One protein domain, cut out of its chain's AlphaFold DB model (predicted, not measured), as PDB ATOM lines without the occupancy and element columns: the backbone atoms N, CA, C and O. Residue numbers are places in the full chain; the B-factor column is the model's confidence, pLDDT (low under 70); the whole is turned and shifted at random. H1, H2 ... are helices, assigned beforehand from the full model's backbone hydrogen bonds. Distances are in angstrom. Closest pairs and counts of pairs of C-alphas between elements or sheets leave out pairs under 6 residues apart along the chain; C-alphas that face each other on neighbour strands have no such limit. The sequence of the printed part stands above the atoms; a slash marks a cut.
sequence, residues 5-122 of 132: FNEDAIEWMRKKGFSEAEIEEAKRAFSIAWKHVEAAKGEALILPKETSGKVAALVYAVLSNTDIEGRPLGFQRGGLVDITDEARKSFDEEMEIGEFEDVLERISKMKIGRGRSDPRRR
ATOM      1  N   PHE A   5     223.085 241.270 202.679       87.81
ATOM      2  CA  PHE A   5     223.972 242.324 203.156       87.81
ATOM      3  C   PHE A   5     225.400 241.797 203.262       87.81
ATOM      4  O   PHE A   5     225.618 240.625 203.572       87.81
ATOM      5  N   ASN A   6     226.391 242.658 203.028       90.12
ATOM      6  CA  ASN A   6     227.765 242.303 203.376       90.12
ATOM      7  C   ASN A   6     227.923 242.169 204.909       90.12
ATOM      8  O   ASN A   6     227.103 242.662 205.689       90.12
ATOM      9  N   GLU A   7     228.978 241.484 205.354       89.31
ATOM     10  CA  GLU A   7     229.191 241.221 206.786       89.31
ATOM     11  C   GLU A   7     229.297 242.513 207.615       89.31
ATOM     12  O   GLU A   7     228.761 242.576 208.721       89.31
ATOM     13  N   ASP A   8     229.908 243.561 207.055       90.94
ATOM     14  CA  ASP A   8     230.063 244.867 207.708       90.94
ATOM     15  C   ASP A   8     228.714 245.578 207.928       90.94
ATOM     16  O   ASP A   8     228.439 246.098 209.011       90.94
ATOM     17  N   ALA A   9     227.815 245.530 206.943       90.06
ATOM     18  CA  ALA A   9     226.455 246.041 207.048       90.06
ATOM     19  C   ALA A   9     225.656 245.278 208.111       90.06
ATOM     20  O   ALA A   9     224.981 245.907 208.926       90.06
ATOM     21  N   ILE A  10     225.769 243.946 208.161       91.62
ATOM     22  CA  ILE A  10     225.105 243.128 209.189       91.62
ATOM     23  C   ILE A  10     225.637 243.481 210.582       91.62
ATOM     24  O   ILE A  10     224.855 243.656 211.522       91.62
ATOM     25  N   GLU A  11     226.955 243.613 210.739       92.75
ATOM     26  CA  GLU A  11     227.564 243.991 212.015       92.75
ATOM     27  C   GLU A  11     227.109 245.387 212.460       92.75
ATOM     28  O   GLU A  11     226.748 245.588 213.626       92.75
ATOM     29  N   TRP A  12     227.061 246.345 211.534       93.75
ATOM     30  CA  TRP A  12     226.552 247.684 211.807       93.75
ATOM     31  C   TRP A  12     225.071 247.668 212.212       93.75
ATOM     32  O   TRP A  12     224.712 248.277 213.223       93.75
ATOM     33  N   MET A  13     224.217 246.923 211.501       91.56
ATOM     34  CA  MET A  13     222.794 246.783 211.841       91.56
ATOM     35  C   MET A  13     222.619 246.202 213.248       91.56
ATOM     36  O   MET A  13     221.844 246.726 214.051       91.56
ATOM     37  N   ARG A  14     223.402 245.180 213.613       92.75
ATOM     38  CA  ARG A  14     223.392 244.625 214.977       92.75
ATOM     39  C   ARG A  14     223.811 245.659 216.022       92.75
ATOM     40  O   ARG A  14     223.149 245.781 217.050       92.75
ATOM     41  N   LYS A  15     224.850 246.461 215.756       92.75
ATOM     42  CA  LYS A  15     225.277 247.563 216.646       92.75
ATOM     43  C   LYS A  15     224.204 248.642 216.806       92.75
ATOM     44  O   LYS A  15     224.098 249.236 217.875       92.75
ATOM     45  N   LYS A  16     223.385 248.871 215.777       89.19
ATOM     46  CA  LYS A  16     222.224 249.776 215.811       89.19
ATOM     47  C   LYS A  16     220.970 249.153 216.433       89.19
ATOM     48  O   LYS A  16     219.921 249.792 216.469       89.19
ATOM     49  N   GLY A  17     221.065 247.928 216.951       90.75
ATOM     50  CA  GLY A  17     219.964 247.259 217.635       90.75
ATOM     51  C   GLY A  17     218.875 246.768 216.686       90.75
ATOM     52  O   GLY A  17     217.699 246.781 217.051       90.75
ATOM     53  N   PHE A  18     219.231 246.380 215.459       91.75
ATOM     54  CA  PHE A  18     218.344 245.574 214.626       91.75
ATOM     55  C   PHE A  18     218.324 244.136 215.154       91.75
ATOM     56  O   PHE A  18     219.368 243.518 215.373       91.75
ATOM     57  N   SER A  19     217.127 243.605 215.350       93.12
ATOM     58  CA  SER A  19     216.886 242.185 215.574       93.12
ATOM     59  C   SER A  19     217.090 241.391 214.282       93.12
ATOM     60  O   SER A  19     216.959 241.923 213.181       93.12
ATOM     61  N   GLU A  20     217.346 240.088 214.398       91.12
ATOM     62  CA  GLU A  20     217.471 239.208 213.224       91.12
ATOM     63  C   GLU A  20     216.192 239.220 212.360       91.12
ATOM     64  O   GLU A  20     216.269 239.147 211.138       91.12
ATOM     65  N   ALA A  21     215.018 239.406 212.974       90.69
ATOM     66  CA  ALA A  21     213.759 239.570 212.247       90.69
ATOM     67  C   ALA A  21     213.719 240.870 211.422       90.69
ATOM     68  O   ALA A  21     213.314 240.829 210.263       90.69
ATOM     69  N   GLU A  22     214.178 241.999 211.979       90.19
ATOM     70  CA  GLU A  22     214.276 243.273 211.246       90.19
ATOM     71  C   GLU A  22     215.340 243.210 210.135       90.19
ATOM     72  O   GLU A  22     215.174 243.834 209.091       90.19
ATOM     73  N   ILE A  23     216.424 242.450 210.322       91.44
ATOM     74  CA  ILE A  23     217.440 242.234 209.278       91.44
ATOM     75  C   ILE A  23     216.832 241.451 208.106       91.44
ATOM     76  O   ILE A  23     216.983 241.846 206.949       91.44
ATOM     77  N   GLU A  24     216.098 240.375 208.387       91.12
ATOM     78  CA  GLU A  24     215.393 239.602 207.359       91.12
ATOM     79  C   GLU A  24     214.296 240.418 206.661       91.12
ATOM     80  O   GLU A  24     214.103 240.329 205.446       91.12
ATOM     81  N   GLU A  25     213.593 241.266 207.405       90.56
ATOM     82  CA  GLU A  25     212.644 242.227 206.852       90.56
ATOM     83  C   GLU A  25     213.336 243.239 205.927       90.56
ATOM     84  O   GLU A  25     212.866 243.473 204.809       90.56
ATOM     85  N   ALA A  26     214.495 243.768 206.330       90.31
ATOM     86  CA  ALA A  26     215.297 244.660 205.504       90.31
ATOM     87  C   ALA A  26     215.712 243.982 204.195       90.31
ATOM     88  O   ALA A  26     215.503 244.560 203.129       90.31
ATOM     89  N   LYS A  27     216.189 242.732 204.222       90.62
ATOM     90  CA  LYS A  27     216.529 241.987 202.993       90.62
ATOM     91  C   LYS A  27     215.351 241.911 202.017       90.62
ATOM     92  O   LYS A  27     215.516 242.119 200.809       90.62
ATOM     93  N   ARG A  28     214.134 241.674 202.524       89.06
ATOM     94  CA  ARG A  28     212.906 241.664 201.704       89.06
ATOM     95  C   ARG A  28     212.595 243.045 201.137       89.06
ATOM     96  O   ARG A  28     212.323 243.157 199.939       89.06
ATOM     97  N   ALA A  29     212.667 244.087 201.962       88.38
ATOM     98  CA  ALA A  29     212.417 245.465 201.551       88.38
ATOM     99  C   ALA A  29     213.415 245.925 200.471       88.38
ATOM    100  O   ALA A  29     213.012 246.450 199.430       88.38
ATOM    101  N   PHE A  30     214.705 245.631 200.649       88.00
ATOM    102  CA  PHE A  30     215.746 245.925 199.667       88.00
ATOM    103  C   PHE A  30     215.593 245.114 198.381       88.00
ATOM    104  O   PHE A  30     215.797 245.657 197.299       88.00
ATOM    105  N   SER A  31     215.150 243.857 198.457       86.88
ATOM    106  CA  SER A  31     214.839 243.056 197.265       86.88
ATOM    107  C   SER A  31     213.713 243.673 196.421       86.88
ATOM    108  O   SER A  31     213.739 243.597 195.190       86.88
ATOM    109  N   ILE A  32     212.716 244.293 197.061       85.50
ATOM    110  CA  ILE A  32     211.653 245.046 196.375       85.50
ATOM    111  C   ILE A  32     212.226 246.333 195.779       85.50
ATOM    112  O   ILE A  32     211.997 246.615 194.602       85.50
ATOM    113  N   ALA A  33     213.015 247.072 196.563       83.00
ATOM    114  CA  ALA A  33     213.657 248.299 196.114       83.00
ATOM    115  C   ALA A  33     214.569 248.062 194.902       83.00
ATOM    116  O   ALA A  33     214.467 248.787 193.921       83.00
ATOM    117  N   TRP A  34     215.380 247.006 194.894       81.69
ATOM    118  CA  TRP A  34     216.239 246.657 193.761       81.69
ATOM    119  C   TRP A  34     215.454 246.406 192.483       81.69
ATOM    120  O   TRP A  34     215.763 246.986 191.448       81.69
ATOM    121  N   LYS A  35     214.390 245.596 192.555       79.75
ATOM    122  CA  LYS A  35     213.507 245.364 191.402       79.75
ATOM    123  C   LYS A  35     212.915 246.671 190.886       79.75
ATOM    124  O   LYS A  35     212.749 246.833 189.681       79.75
ATOM    125  N   HIS A  36     212.591 247.589 191.791       77.44
ATOM    126  CA  HIS A  36     212.086 248.906 191.438       77.44
ATOM    127  C   HIS A  36     213.152 249.757 190.724       77.44
ATOM    128  O   HIS A  36     212.871 250.320 189.666       77.44
ATOM    129  N   VAL A  37     214.386 249.776 191.243       73.62
ATOM    130  CA  VAL A  37     215.541 250.442 190.616       73.62
ATOM    131  C   VAL A  37     215.835 249.867 189.228       73.62
ATOM    132  O   VAL A  37     215.970 250.625 188.268       73.62
ATOM    133  N   GLU A  38     215.887 248.540 189.091       73.06
ATOM    134  CA  GLU A  38     216.148 247.860 187.815       73.06
ATOM    135  C   GLU A  38     215.049 248.093 186.784       73.06
ATOM    136  O   GLU A  38     215.328 248.248 185.595       73.06
ATOM    137  N   ALA A  39     213.791 248.122 187.224       69.31
ATOM    138  CA  ALA A  39     212.673 248.308 186.318       69.31
ATOM    139  C   ALA A  39     212.656 249.713 185.690       69.31
ATOM    140  O   ALA A  39     211.950 249.903 184.697       69.31
ATOM    141  N   ALA A  40     213.392 250.690 186.252       62.84
ATOM    142  CA  ALA A  40     213.397 252.104 185.850       62.84
ATOM    143  C   ALA A  40     211.980 252.685 185.665       62.84
ATOM    144  O   ALA A  40     211.751 253.640 184.914       62.84
ATOM    145  N   LYS A  41     211.000 252.077 186.337       54.94
ATOM    146  CA  LYS A  41     209.608 252.489 186.299       54.94
ATOM    147  C   LYS A  41     209.521 253.671 187.236       54.94
ATOM    148  O   LYS A  41     209.767 253.520 188.421       54.94
ATOM    149  N   GLY A  42     209.175 254.848 186.724       54.41
ATOM    150  CA  GLY A  42     208.927 256.043 187.542       54.41
ATOM    151  C   GLY A  42     207.685 255.936 188.441       54.41
ATOM    152  O   GLY A  42     207.002 256.939 188.637       54.41
ATOM    153  N   GLU A  43     207.365 254.727 188.896       62.41
ATOM    154  CA  GLU A  43     206.347 254.392 189.882       62.41
ATOM    155  C   GLU A  43     206.875 254.738 191.283       62.41
ATOM    156  O   GLU A  43     208.066 254.984 191.464       62.41
ATOM    157  N   ALA A  44     205.997 254.788 192.280       63.94
ATOM    158  CA  ALA A  44     206.422 254.937 193.668       63.94
ATOM    159  C   ALA A  44     206.948 253.593 194.197       63.94
ATOM    160  O   ALA A  44     206.374 252.542 193.896       63.94
ATOM    161  N   LEU A  45     208.006 253.618 195.011       76.00
ATOM    162  CA  LEU A  45     208.426 252.438 195.762       76.00
ATOM    163  C   LEU A  45     207.389 252.148 196.856       76.00
ATOM    164  O   LEU A  45     207.140 252.987 197.718       76.00
ATOM    165  N   ILE A  46     206.794 250.954 196.818       78.12
ATOM    166  CA  ILE A  46     205.827 250.490 197.820       78.12
ATOM    167  C   ILE A  46     206.489 249.387 198.643       78.12
ATOM    168  O   ILE A  46     206.767 248.305 198.126       78.12
ATOM    169  N   LEU A  47     206.738 249.674 199.919       81.25
ATOM    170  CA  LEU A  47     207.209 248.684 200.886       81.25
ATOM    171  C   LEU A  47     206.027 247.889 201.474       81.25
ATOM    172  O   LEU A  47     204.893 248.382 201.469       81.25
ATOM    173  N   PRO A  48     206.259 246.660 201.974       82.62
ATOM    174  CA  PRO A  48     205.248 245.897 202.707       82.62
ATOM    175  C   PRO A  48     204.671 246.701 203.882       82.62
ATOM    176  O   PRO A  48     205.389 247.474 204.515       82.62
ATOM    177  N   LYS A  49     203.383 246.523 204.199       76.38
ATOM    178  CA  LYS A  49     202.705 247.303 205.256       76.38
ATOM    179  C   LYS A  49     203.246 247.005 206.652       76.38
ATOM    180  O   LYS A  49     203.157 247.841 207.539       76.38
ATOM    181  N   GLU A  50     203.773 245.806 206.827       80.88
ATOM    182  CA  GLU A  50     204.427 245.320 208.031       80.88
ATOM    183  C   GLU A  50     205.850 245.866 208.216       80.88
ATOM    184  O   GLU A  50     206.468 245.561 209.231       80.88
ATOM    185  N   THR A  51     206.369 246.658 207.266       83.44
ATOM    186  CA  THR A  51     207.728 247.200 207.361       83.44
ATOM    187  C   THR A  51     207.830 248.160 208.541       83.44
ATOM    188  O   THR A  51     207.127 249.169 208.600       83.44
ATOM    189  N   SER A  52     208.726 247.861 209.469       85.06
ATOM    190  CA  SER A  52     209.059 248.696 210.611       85.06
ATOM    191  C   SER A  52     209.660 250.033 210.173       85.06
ATOM    192  O   SER A  52     210.325 250.146 209.138       85.06
ATOM    193  N   GLY A  53     209.492 251.067 211.001       82.50
ATOM    194  CA  GLY A  53     210.053 252.381 210.687       82.50
ATOM    195  C   GLY A  53     211.568 252.413 210.612       82.50
ATOM    196  O   GLY A  53     212.117 253.104 209.759       82.50
ATOM    197  N   LYS A  54     212.243 251.582 211.410       86.81
ATOM    198  CA  LYS A  54     213.697 251.439 211.364       86.81
ATOM    199  C   LYS A  54     214.161 250.863 210.020       86.81
ATOM    200  O   LYS A  54     215.109 251.366 209.422       86.81
ATOM    201  N   VAL A  55     213.467 249.847 209.506       88.94
ATOM    202  CA  VAL A  55     213.774 249.269 208.190       88.94
ATOM    203  C   VAL A  55     213.436 250.250 207.068       88.94
ATOM    204  O   VAL A  55     214.244 250.426 206.160       88.94
ATOM    205  N   ALA A  56     212.296 250.941 207.142       86.00
ATOM    206  CA  ALA A  56     211.940 251.963 206.160       86.00
ATOM    207  C   ALA A  56     212.982 253.097 206.109       86.00
ATOM    208  O   ALA A  56     213.437 253.453 205.024       86.00
ATOM    209  N   ALA A  57     213.427 253.602 207.264       86.56
ATOM    210  CA  ALA A  57     214.470 254.625 207.351       86.56
ATOM    211  C   ALA A  57     215.787 254.148 206.733       86.56
ATOM    212  O   ALA A  57     216.413 254.878 205.966       86.56
ATOM    213  N   LEU A  58     216.178 252.895 206.989       89.62
ATOM    214  CA  LEU A  58     217.372 252.315 206.380       89.62
ATOM    215  C   LEU A  58     217.252 252.219 204.855       89.62
ATOM    216  O   LEU A  58     218.177 252.587 204.131       89.62
ATOM    217  N   VAL A  59     216.106 251.751 204.360       87.94
ATOM    218  CA  VAL A  59     215.829 251.684 202.921       87.94
ATOM    219  C   VAL A  59     215.923 253.075 202.302       87.94
ATOM    220  O   VAL A  59     216.621 253.251 201.308       87.94
ATOM    221  N   TYR A  60     215.295 254.081 202.906       84.44
ATOM    222  CA  TYR A  60     215.394 255.461 202.439       84.44
ATOM    223  C   TYR A  60     216.843 255.964 202.398       84.44
ATOM    224  O   TYR A  60     217.288 256.508 201.385       84.44
ATOM    225  N   ALA A  61     217.597 255.753 203.475       86.38
ATOM    226  CA  ALA A  61     218.968 256.228 203.607       86.38
ATOM    227  C   ALA A  61     219.899 255.624 202.543       86.38
ATOM    228  O   ALA A  61     220.677 256.338 201.912       86.38
ATOM    229  N   VAL A  62     219.777 254.322 202.275       87.06
ATOM    230  CA  VAL A  62     220.587 253.658 201.244       87.06
ATOM    231  C   VAL A  62     220.153 254.072 199.841       87.06
ATOM    232  O   VAL A  62     220.999 254.321 198.985       87.06
ATOM    233  N   LEU A  63     218.847 254.169 199.584       82.50
ATOM    234  CA  LEU A  63     218.351 254.537 198.259       82.50
ATOM    235  C   LEU A  63     218.630 255.998 197.908       82.50
ATOM    236  O   LEU A  63     218.739 256.321 196.726       82.50
ATOM    237  N   SER A  64     218.654 256.893 198.898       79.75
ATOM    238  CA  SER A  64     218.870 258.331 198.685       79.75
ATOM    239  C   SER A  64     220.332 258.644 198.379       79.75
ATOM    240  O   SER A  64     220.622 259.621 197.683       79.75
ATOM    241  N   ASN A  65     221.243 257.773 198.813       82.62
ATOM    242  CA  ASN A  65     222.650 257.863 198.484       82.62
ATOM    243  C   ASN A  65     222.941 257.256 197.102       82.62
ATOM    244  O   ASN A  65     223.046 256.039 196.941       82.62
ATOM    245  N   THR A  66     223.052 258.114 196.085       78.19
ATOM    246  CA  THR A  66     223.154 257.715 194.672       78.19
ATOM    247  C   THR A  66     224.400 258.265 193.987       78.19
ATOM    248  O   THR A  66     224.927 259.314 194.355       78.19
ATOM    249  N   ASP A  67     224.864 257.554 192.959       75.75
ATOM    250  CA  ASP A  67     225.915 258.013 192.060       75.75
ATOM    251  C   ASP A  67     225.425 259.124 191.110       75.75
ATOM    252  O   ASP A  67     224.255 259.514 191.082       75.75
ATOM    253  N   ILE A  68     226.334 259.632 190.274       69.75
ATOM    254  CA  ILE A  68     226.027 260.673 189.280       69.75
ATOM    255  C   ILE A  68     224.973 260.252 188.239       69.75
ATOM    256  O   ILE A  68     224.398 261.118 187.577       69.75
ATOM    257  N   GLU A  69     224.720 258.950 188.078       65.38
ATOM    258  CA  GLU A  69     223.707 258.394 187.178       65.38
ATOM    259  C   GLU A  69     222.363 258.139 187.889       65.38
ATOM    260  O   GLU A  69     221.379 257.763 187.242       65.38
ATOM    261  N   GLY A  70     222.290 258.386 189.201       67.94
ATOM    262  CA  GLY A  70     221.110 258.161 190.030       67.94
ATOM    263  C   GLY A  70     220.917 256.698 190.437       67.94
ATOM    264  O   GLY A  70     219.780 256.299 190.709       67.94
ATOM    265  N   ARG A  71     221.987 255.891 190.436       73.81
ATOM    266  CA  ARG A  71     221.991 254.512 190.943       73.81
ATOM    267  C   ARG A  71     222.403 254.514 192.414       73.81
ATOM    268  O   ARG A  71     223.376 255.190 192.739       73.81
ATOM    269  N   PRO A  72     221.721 253.785 193.310       77.38
ATOM    270  CA  PRO A  72     222.113 253.785 194.715       77.38
ATOM    271  C   PRO A  72     223.500 253.164 194.905       77.38
ATOM    272  O   PRO A  72     223.779 252.095 194.365       77.38
ATOM    273  N   LEU A  73     224.370 253.830 195.665       78.88
ATOM    274  CA  LEU A  73     225.765 253.414 195.856       78.88
ATOM    275  C   LEU A  73     225.894 252.148 196.710       78.88
ATOM    276  O   LEU A  73     226.835 251.380 196.525       78.88
ATOM    277  N   GLY A  74     224.928 251.895 197.597       76.31
ATOM    278  CA  GLY A  74     224.889 250.687 198.426       76.31
ATOM    279  C   GLY A  74     224.564 249.407 197.654       76.31
ATOM    280  O   GLY A  74     224.613 248.319 198.211       76.31
ATOM    281  N   PHE A  75     224.223 249.498 196.371       79.12
ATOM    282  CA  PHE A  75     223.786 248.369 195.564       79.12
ATOM    283  C   PHE A  75     224.937 247.805 194.722       79.12
ATOM    284  O   PHE A  75     225.251 248.307 193.642       79.12
ATOM    285  N   GLN A  76     225.570 246.735 195.213       75.69
ATOM    286  CA  GLN A  76     226.695 246.099 194.531       75.69
ATOM    287  C   GLN A  76     226.238 245.049 193.502       75.69
ATOM    288  O   GLN A  76     225.115 244.537 193.515       75.69
ATOM    289  N   ARG A  77     227.136 244.700 192.571       67.56
ATOM    290  CA  ARG A  77     226.881 243.632 191.590       67.56
ATOM    291  C   ARG A  77     226.744 242.287 192.307       67.56
ATOM    292  O   ARG A  77     227.580 241.947 193.131       67.56
ATOM    293  N   GLY A  78     225.730 241.508 191.930       68.75
ATOM    294  CA  GLY A  78     225.480 240.176 192.497       68.75
ATOM    295  C   GLY A  78     224.420 240.129 193.600       68.75
ATOM    296  O   GLY A  78     224.229 239.066 194.176       68.75
ATOM    297  N   GLY A  79     223.718 241.236 193.869       72.00
ATOM    298  CA  GLY A  79     222.655 241.278 194.881       72.00
ATOM    299  C   GLY A  79     223.164 241.503 196.306       72.00
ATOM    300  O   GLY A  79     222.401 241.323 197.249       72.00
ATOM    301  N   LEU A  80     224.428 241.903 196.464       83.25
ATOM    302  CA  LEU A  80     224.992 242.293 197.750       83.25
ATOM    303  C   LEU A  80     224.692 243.777 198.019       83.25
ATOM    304  O   LEU A  80     224.942 244.628 197.161       83.25
ATOM    305  N   VAL A  81     224.174 244.082 199.203       85.56
ATOM    306  CA  VAL A  81     223.943 245.446 199.682       85.56
ATOM    307  C   VAL A  81     224.991 245.823 200.711       85.56
ATOM    308  O   VAL A  81     225.271 245.084 201.654       85.56
ATOM    309  N   ASP A  82     225.533 247.014 200.522       88.25
ATOM    310  CA  ASP A  82     226.405 247.700 201.452       88.25
ATOM    311  C   ASP A  82     225.688 248.919 202.038       88.25
ATOM    312  O   ASP A  82     224.856 249.553 201.380       88.25
ATOM    313  N   ILE A  83     226.024 249.261 203.276       87.50
ATOM    314  CA  ILE A  83     225.507 250.449 203.956       87.50
ATOM    315  C   ILE A  83     226.691 251.393 204.122       87.50
ATOM    316  O   ILE A  83     227.416 251.309 205.113       87.50
ATOM    317  N   THR A  84     226.891 252.270 203.136       87.75
ATOM    318  CA  THR A  84     228.017 253.216 203.116       87.75
ATOM    319  C   THR A  84     227.955 254.189 204.290       87.75
ATOM    320  O   THR A  84     226.886 254.420 204.857       87.75
ATOM    321  N   ASP A  85     229.076 254.823 204.626       87.38
ATOM    322  CA  ASP A  85     229.135 255.777 205.738       87.38
ATOM    323  C   ASP A  85     228.143 256.940 205.587       87.38
ATOM    324  O   ASP A  85     227.524 257.359 206.566       87.38
ATOM    325  N   GLU A  86     227.905 257.422 204.367       83.25
ATOM    326  CA  GLU A  86     226.894 258.452 204.127       83.25
ATOM    327  C   GLU A  86     225.471 257.913 204.315       83.25
ATOM    328  O   GLU A  86     224.634 258.620 204.867       83.25
ATOM    329  N   ALA A  87     225.193 256.661 203.932       85.31
ATOM    330  CA  ALA A  87     223.899 256.036 204.212       85.31
ATOM    331  C   ALA A  87     223.694 255.826 205.723       85.31
ATOM    332  O   ALA A  87     222.595 256.040 206.229       85.31
ATOM    333  N   ARG A  88     224.749 255.479 206.471       90.62
ATOM    334  CA  ARG A  88     224.703 255.377 207.942       90.62
ATOM    335  C   ARG A  88     224.379 256.724 208.581       90.62
ATOM    336  O   ARG A  88     223.540 256.786 209.473       90.62
ATOM    337  N   LYS A  89     225.013 257.797 208.099       87.19
ATOM    338  CA  LYS A  89     224.767 259.165 208.567       87.19
ATOM    339  C   LYS A  89     223.334 259.609 208.279       87.19
ATOM    340  O   LYS A  89     222.664 260.082 209.187       87.19
ATOM    341  N   SER A  90     222.851 259.399 207.054       84.50
ATOM    342  CA  SER A  90     221.463 259.698 206.688       84.50
ATOM    343  C   SER A  90     220.473 258.899 207.532       84.50
ATOM    344  O   SER A  90     219.467 259.440 207.962       84.50
ATOM    345  N   PHE A  91     220.754 257.623 207.812       88.12
ATOM    346  CA  PHE A  91     219.908 256.814 208.689       88.12
ATOM    347  C   PHE A  91     219.798 257.418 210.093       88.12
ATOM    348  O   PHE A  91     218.695 257.528 210.621       88.12
ATOM    349  N   ASP A  92     220.923 257.826 210.682       85.75
ATOM    350  CA  ASP A  92     220.933 258.444 212.010       85.75
ATOM    351  C   ASP A  92     220.172 259.780 212.016       85.75
ATOM    352  O   ASP A  92     219.369 260.018 212.914       85.75
ATOM    353  N   GLU A  93     220.331 260.597 210.972       81.94
ATOM    354  CA  GLU A  93     219.573 261.843 210.804       81.94
ATOM    355  C   GLU A  93     218.059 261.586 210.679       81.94
ATOM    356  O   GLU A  93     217.268 262.254 211.338       81.94
ATOM    357  N   GLU A  94     217.622 260.594 209.896       78.31
ATOM    358  CA  GLU A  94     216.191 260.266 209.775       78.31
ATOM    359  C   GLU A  94     215.602 259.731 211.087       78.31
ATOM    360  O   GLU A  94     214.474 260.073 211.439       78.31
ATOM    361  N   MET A  95     216.369 258.940 211.842       81.19
ATOM    362  CA  MET A  95     215.960 258.451 213.163       81.19
ATOM    363  C   MET A  95     215.864 259.575 214.210       81.19
ATOM    364  O   MET A  95     215.138 259.423 215.193       81.19
ATOM    365  N   GLU A  96     216.574 260.691 214.012       72.69
ATOM    366  CA  GLU A  96     216.508 261.886 214.863       72.69
ATOM    367  C   GLU A  96     215.386 262.861 214.461       72.69
ATOM    368  O   GLU A  96     214.871 263.581 215.320       72.69
ATOM    369  N   ILE A  97     215.017 262.922 213.173       58.00
ATOM    370  CA  ILE A  97     214.250 264.045 212.607       58.00
ATOM    371  C   ILE A  97     212.721 263.858 212.598       58.00
ATOM    372  O   ILE A  97     212.027 264.876 212.625       58.00
ATOM    373  N   GLY A  98     212.137 262.654 212.610       57.97
ATOM    374  CA  GLY A  98     210.666 262.589 212.649       57.97
ATOM    375  C   GLY A  98     210.007 261.239 212.408       57.97
ATOM    376  O   GLY A  98     210.639 260.274 211.997       57.97
ATOM    377  N   GLU A  99     208.713 261.188 212.722       62.38
ATOM    378  CA  GLU A  99     207.877 259.989 212.813       62.38
ATOM    379  C   GLU A  99     207.864 259.141 211.524       62.38
ATOM    380  O   GLU A  99     208.009 259.637 210.411       62.38
ATOM    381  N   PHE A 100     207.644 257.829 211.672       65.44
ATOM    382  CA  PHE A 100     207.640 256.824 210.594       65.44
ATOM    383  C   PHE A 100     206.878 257.226 209.316       65.44
ATOM    384  O   PHE A 100     207.286 256.868 208.208       65.44
ATOM    385  N   GLU A 101     205.774 257.961 209.460       65.12
ATOM    386  CA  GLU A 101     204.939 258.404 208.341       65.12
ATOM    387  C   GLU A 101     205.685 259.360 207.397       65.12
ATOM    388  O   GLU A 101     205.545 259.238 206.176       65.12
ATOM    389  N   ASP A 102     206.554 260.225 207.928       71.06
ATOM    390  CA  ASP A 102     207.366 261.152 207.133       71.06
ATOM    391  C   ASP A 102     208.375 260.394 206.264       71.06
ATOM    392  O   ASP A 102     208.579 260.712 205.086       71.06
ATOM    393  N   VAL A 103     208.975 259.340 206.820       69.12
ATOM    394  CA  VAL A 103     209.940 258.487 206.117       69.12
ATOM    395  C   VAL A 103     209.261 257.747 204.963       69.12
ATOM    396  O   VAL A 103     209.768 257.747 203.838       69.12
ATOM    397  N   LEU A 104     208.082 257.159 205.195       69.56
ATOM    398  CA  LEU A 104     207.314 256.494 204.137       69.56
ATOM    399  C   LEU A 104     206.905 257.465 203.024       69.56
ATOM    400  O   LEU A 104     207.002 257.132 201.836       69.56
ATOM    401  N   GLU A 105     206.479 258.676 203.387       72.06
ATOM    402  CA  GLU A 105     206.110 259.697 202.414       72.06
ATOM    403  C   GLU A 105     207.310 260.074 201.529       72.06
ATOM    404  O   GLU A 105     207.179 260.154 200.301       72.06
ATOM    405  N   ARG A 106     208.503 260.227 202.118       70.12
ATOM    406  CA  ARG A 106     209.748 260.513 201.388       70.12
ATOM    407  C   ARG A 106     210.141 259.381 200.443       70.12
ATOM    408  O   ARG A 106     210.447 259.662 199.283       70.12
ATOM    409  N   ILE A 107     210.070 258.124 200.891       70.19
ATOM    410  CA  ILE A 107     210.341 256.941 200.052       70.19
ATOM    411  C   ILE A 107     209.424 256.922 198.830       70.19
ATOM    412  O   ILE A 107     209.892 256.744 197.706       70.19
ATOM    413  N   SER A 108     208.126 257.173 199.019       65.81
ATOM    414  CA  SER A 108     207.150 257.153 197.921       65.81
ATOM    415  C   SER A 108     207.427 258.208 196.837       65.81
ATOM    416  O   SER A 108     207.069 258.026 195.672       65.81
ATOM    417  N   LYS A 109     208.090 259.313 197.209       68.94
ATOM    418  CA  LYS A 109     208.448 260.425 196.316       68.94
ATOM    419  C   LYS A 109     209.794 260.218 195.613       68.94
ATOM    420  O   LYS A 109     210.110 260.977 194.687       68.94
ATOM    421  N   MET A 110     210.588 259.222 196.016       66.00
ATOM    422  CA  MET A 110     211.892 258.957 195.416       66.00
ATOM    423  C   MET A 110     211.765 258.444 193.983       66.00
ATOM    424  O   MET A 110     211.102 257.454 193.702       66.00
ATOM    425  N   LYS A 111     212.463 259.115 193.063       60.09
ATOM    426  CA  LYS A 111     212.576 258.707 191.659       60.09
ATOM    427  C   LYS A 111     213.977 258.178 191.415       60.09
ATOM    428  O   LYS A 111     214.872 258.946 191.069       60.09
ATOM    429  N   ILE A 112     214.159 256.879 191.599       56.81
ATOM    430  CA  ILE A 112     215.440 256.220 191.345       56.81
ATOM    431  C   ILE A 112     215.522 255.899 189.850       56.81
ATOM    432  O   ILE A 112     214.545 255.452 189.254       56.81
ATOM    433  N   GLY A 113     216.657 256.192 189.211       44.78
ATOM    434  CA  GLY A 113     216.857 255.854 187.797       44.78
ATOM    435  C   GLY A 113     216.429 256.905 186.763       44.78
ATOM    436  O   GLY A 113     216.016 256.549 185.659       44.78
ATOM    437  N   ARG A 114     216.596 258.211 187.019       43.59
ATOM    438  CA  ARG A 114     216.645 259.200 185.917       43.59
ATOM    439  C   ARG A 114     218.075 259.477 185.451       43.59
ATOM    440  O   ARG A 114     218.523 260.620 185.472       43.59
ATOM    441  N   GLY A 115     218.682 258.484 184.802       42.41
ATOM    442  CA  GLY A 115     219.775 258.676 183.834       42.41
ATOM    443  C   GLY A 115     219.370 259.455 182.562       42.41
ATOM    444  O   GLY A 115     219.975 259.294 181.509       42.41
ATOM    445  N   ARG A 116     218.316 260.285 182.616       39.16
ATOM    446  CA  ARG A 116     217.884 261.211 181.549       39.16
ATOM    447  C   ARG A 116     217.312 262.516 182.109       39.16
ATOM    448  O   ARG A 116     216.335 263.057 181.592       39.16
ATOM    449  N   SER A 117     217.914 263.053 183.163       42.22
ATOM    450  CA  SER A 117     217.830 264.499 183.377       42.22
ATOM    451  C   SER A 117     218.915 265.127 182.512       42.22
ATOM    452  O   SER A 117     220.064 265.207 182.926       42.22
ATOM    453  N   ASP A 118     218.551 265.475 181.277       40.97
ATOM    454  CA  ASP A 118     219.364 266.258 180.343       40.97
ATOM    455  C   ASP A 118     220.236 267.288 181.105       40.97
ATOM    456  O   ASP A 118     219.679 268.116 181.842       40.97
ATOM    457  N   PRO A 119     221.577 267.262 180.954       46.66
ATOM    458  CA  PRO A 119     222.487 268.202 181.612       46.66
ATOM    459  C   PRO A 119     222.099 269.676 181.403       46.66
ATOM    460  O   PRO A 119     222.415 270.523 182.239       46.66
ATOM    461  N   ARG A 120     221.347 269.992 180.336       49.50
ATOM    462  CA  ARG A 120     220.840 271.337 180.017       49.50
ATOM    463  C   ARG A 120     219.764 271.858 180.975       49.50
ATOM    464  O   ARG A 120     219.439 273.041 180.910       49.50
ATOM    465  N   ARG A 121     219.215 271.025 181.872       45.16
ATOM    466  CA  ARG A 121     218.251 271.463 182.903       45.16
ATOM    467  C   ARG A 121     218.883 271.843 184.246       45.16
ATOM    468  O   ARG A 121     218.211 272.505 185.033       45.16
ATOM    469  N   ARG A 122     220.156 271.509 184.518       43.41
ATOM    470  CA  ARG A 122     220.848 271.979 185.745       43.41
ATOM    471  C   ARG A 122     221.238 273.459 185.675       43.41
ATOM    472  O   ARG A 122     221.350 274.100 186.711       43.41
TER     473      ARG A 122
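What this domain is: This is residues 5 to 122 of the 132 residues of an uncharacterized protein of Candidatus Micrarchaeota archaeon (UniProt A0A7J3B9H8). The longest helix, H2, packs on one side of a shorter helix, H3, which forms the core; H4 and H5 pack on other sides of H3, and H1 folds back near the first part of H2. Long loops connect H2 to H3 and H3 to H4, and the last stretch, residues 110 to 122, runs away from the helices as a tail. The printed part has 118 residues with five named helices, in the order H1 H2 H3 H4 H5, and no named strand; its class is all helix. The whole is compact, with a radius of gyration of the C-alphas of 13.9 A, and spans 45 by 31 by 23 A.

How they stand to each other: H3, residues 53 to 64, touches H2, residues 20 to 39, with residues 55 to 59 alone. Their closest C-alphas, those of Ala 26 and Val 55, are 5.5 A apart, and they run the same way at a steep tilt of 35.1 degrees, only just past shallow. H3 is the hub, touching three helices. It touches H4, residues 85 to 97, opposite ways at a steep tilt of 46 degrees; the closest C-alphas, of Ala 61 and Ala 87, are 5.0 A apart. It touches H5, residues 100 to 109, the same way at a shallow tilt of 30 degrees; the closest C-alphas, of Gly 53 and Phe 100, are 5.1 A apart. The helix packing is mostly crossed, but only just: of the 3 touching pairs, 1 is at a shallow tilt. H4 and H5 are close but not clearly touching, with the closest C-alphas, of Glu 94 and Val 103, 7.5 A apart. H1, residues 7 to 15, is close to H2 but not clearly touching, with the closest C-alphas, of Met 13 and Ile 23, 7.5 A apart. H1 is apart from H3, H4 and H5, and H2 is apart from H4 and H5. In H1, H2, H3, H4 and H5 every O i to N i+4 pair is within hydrogen-bond range.

Where its parts are: H2 runs 28.8 A from C-alpha 20 at (217.471, 239.208, 213.224) to C-alpha 39 at (212.673, 248.308, 186.318). H3 measures 16.0 A and H4 18.4 A from first to last C-alpha. H1 is 12.4 A long and begins at C-alpha 7, (229.191, 241.221, 206.786). H5 is 14.7 A long and ends at C-alpha 109, (208.448, 260.425, 196.316).

The domain as a whole: The two C-alphas farthest apart, those of Glu 20 and Arg 120, are 46.3 A apart. The printed part has no cut. The links H2 to H3, of 13 residues, and H3 to H4, of 20, are long; H1 to H2 and H4 to H5 are tight. The mean pLDDT of the printed part is 76.9, and 33 residues are under 70, among them residues 39 to 44 and 108 to 122.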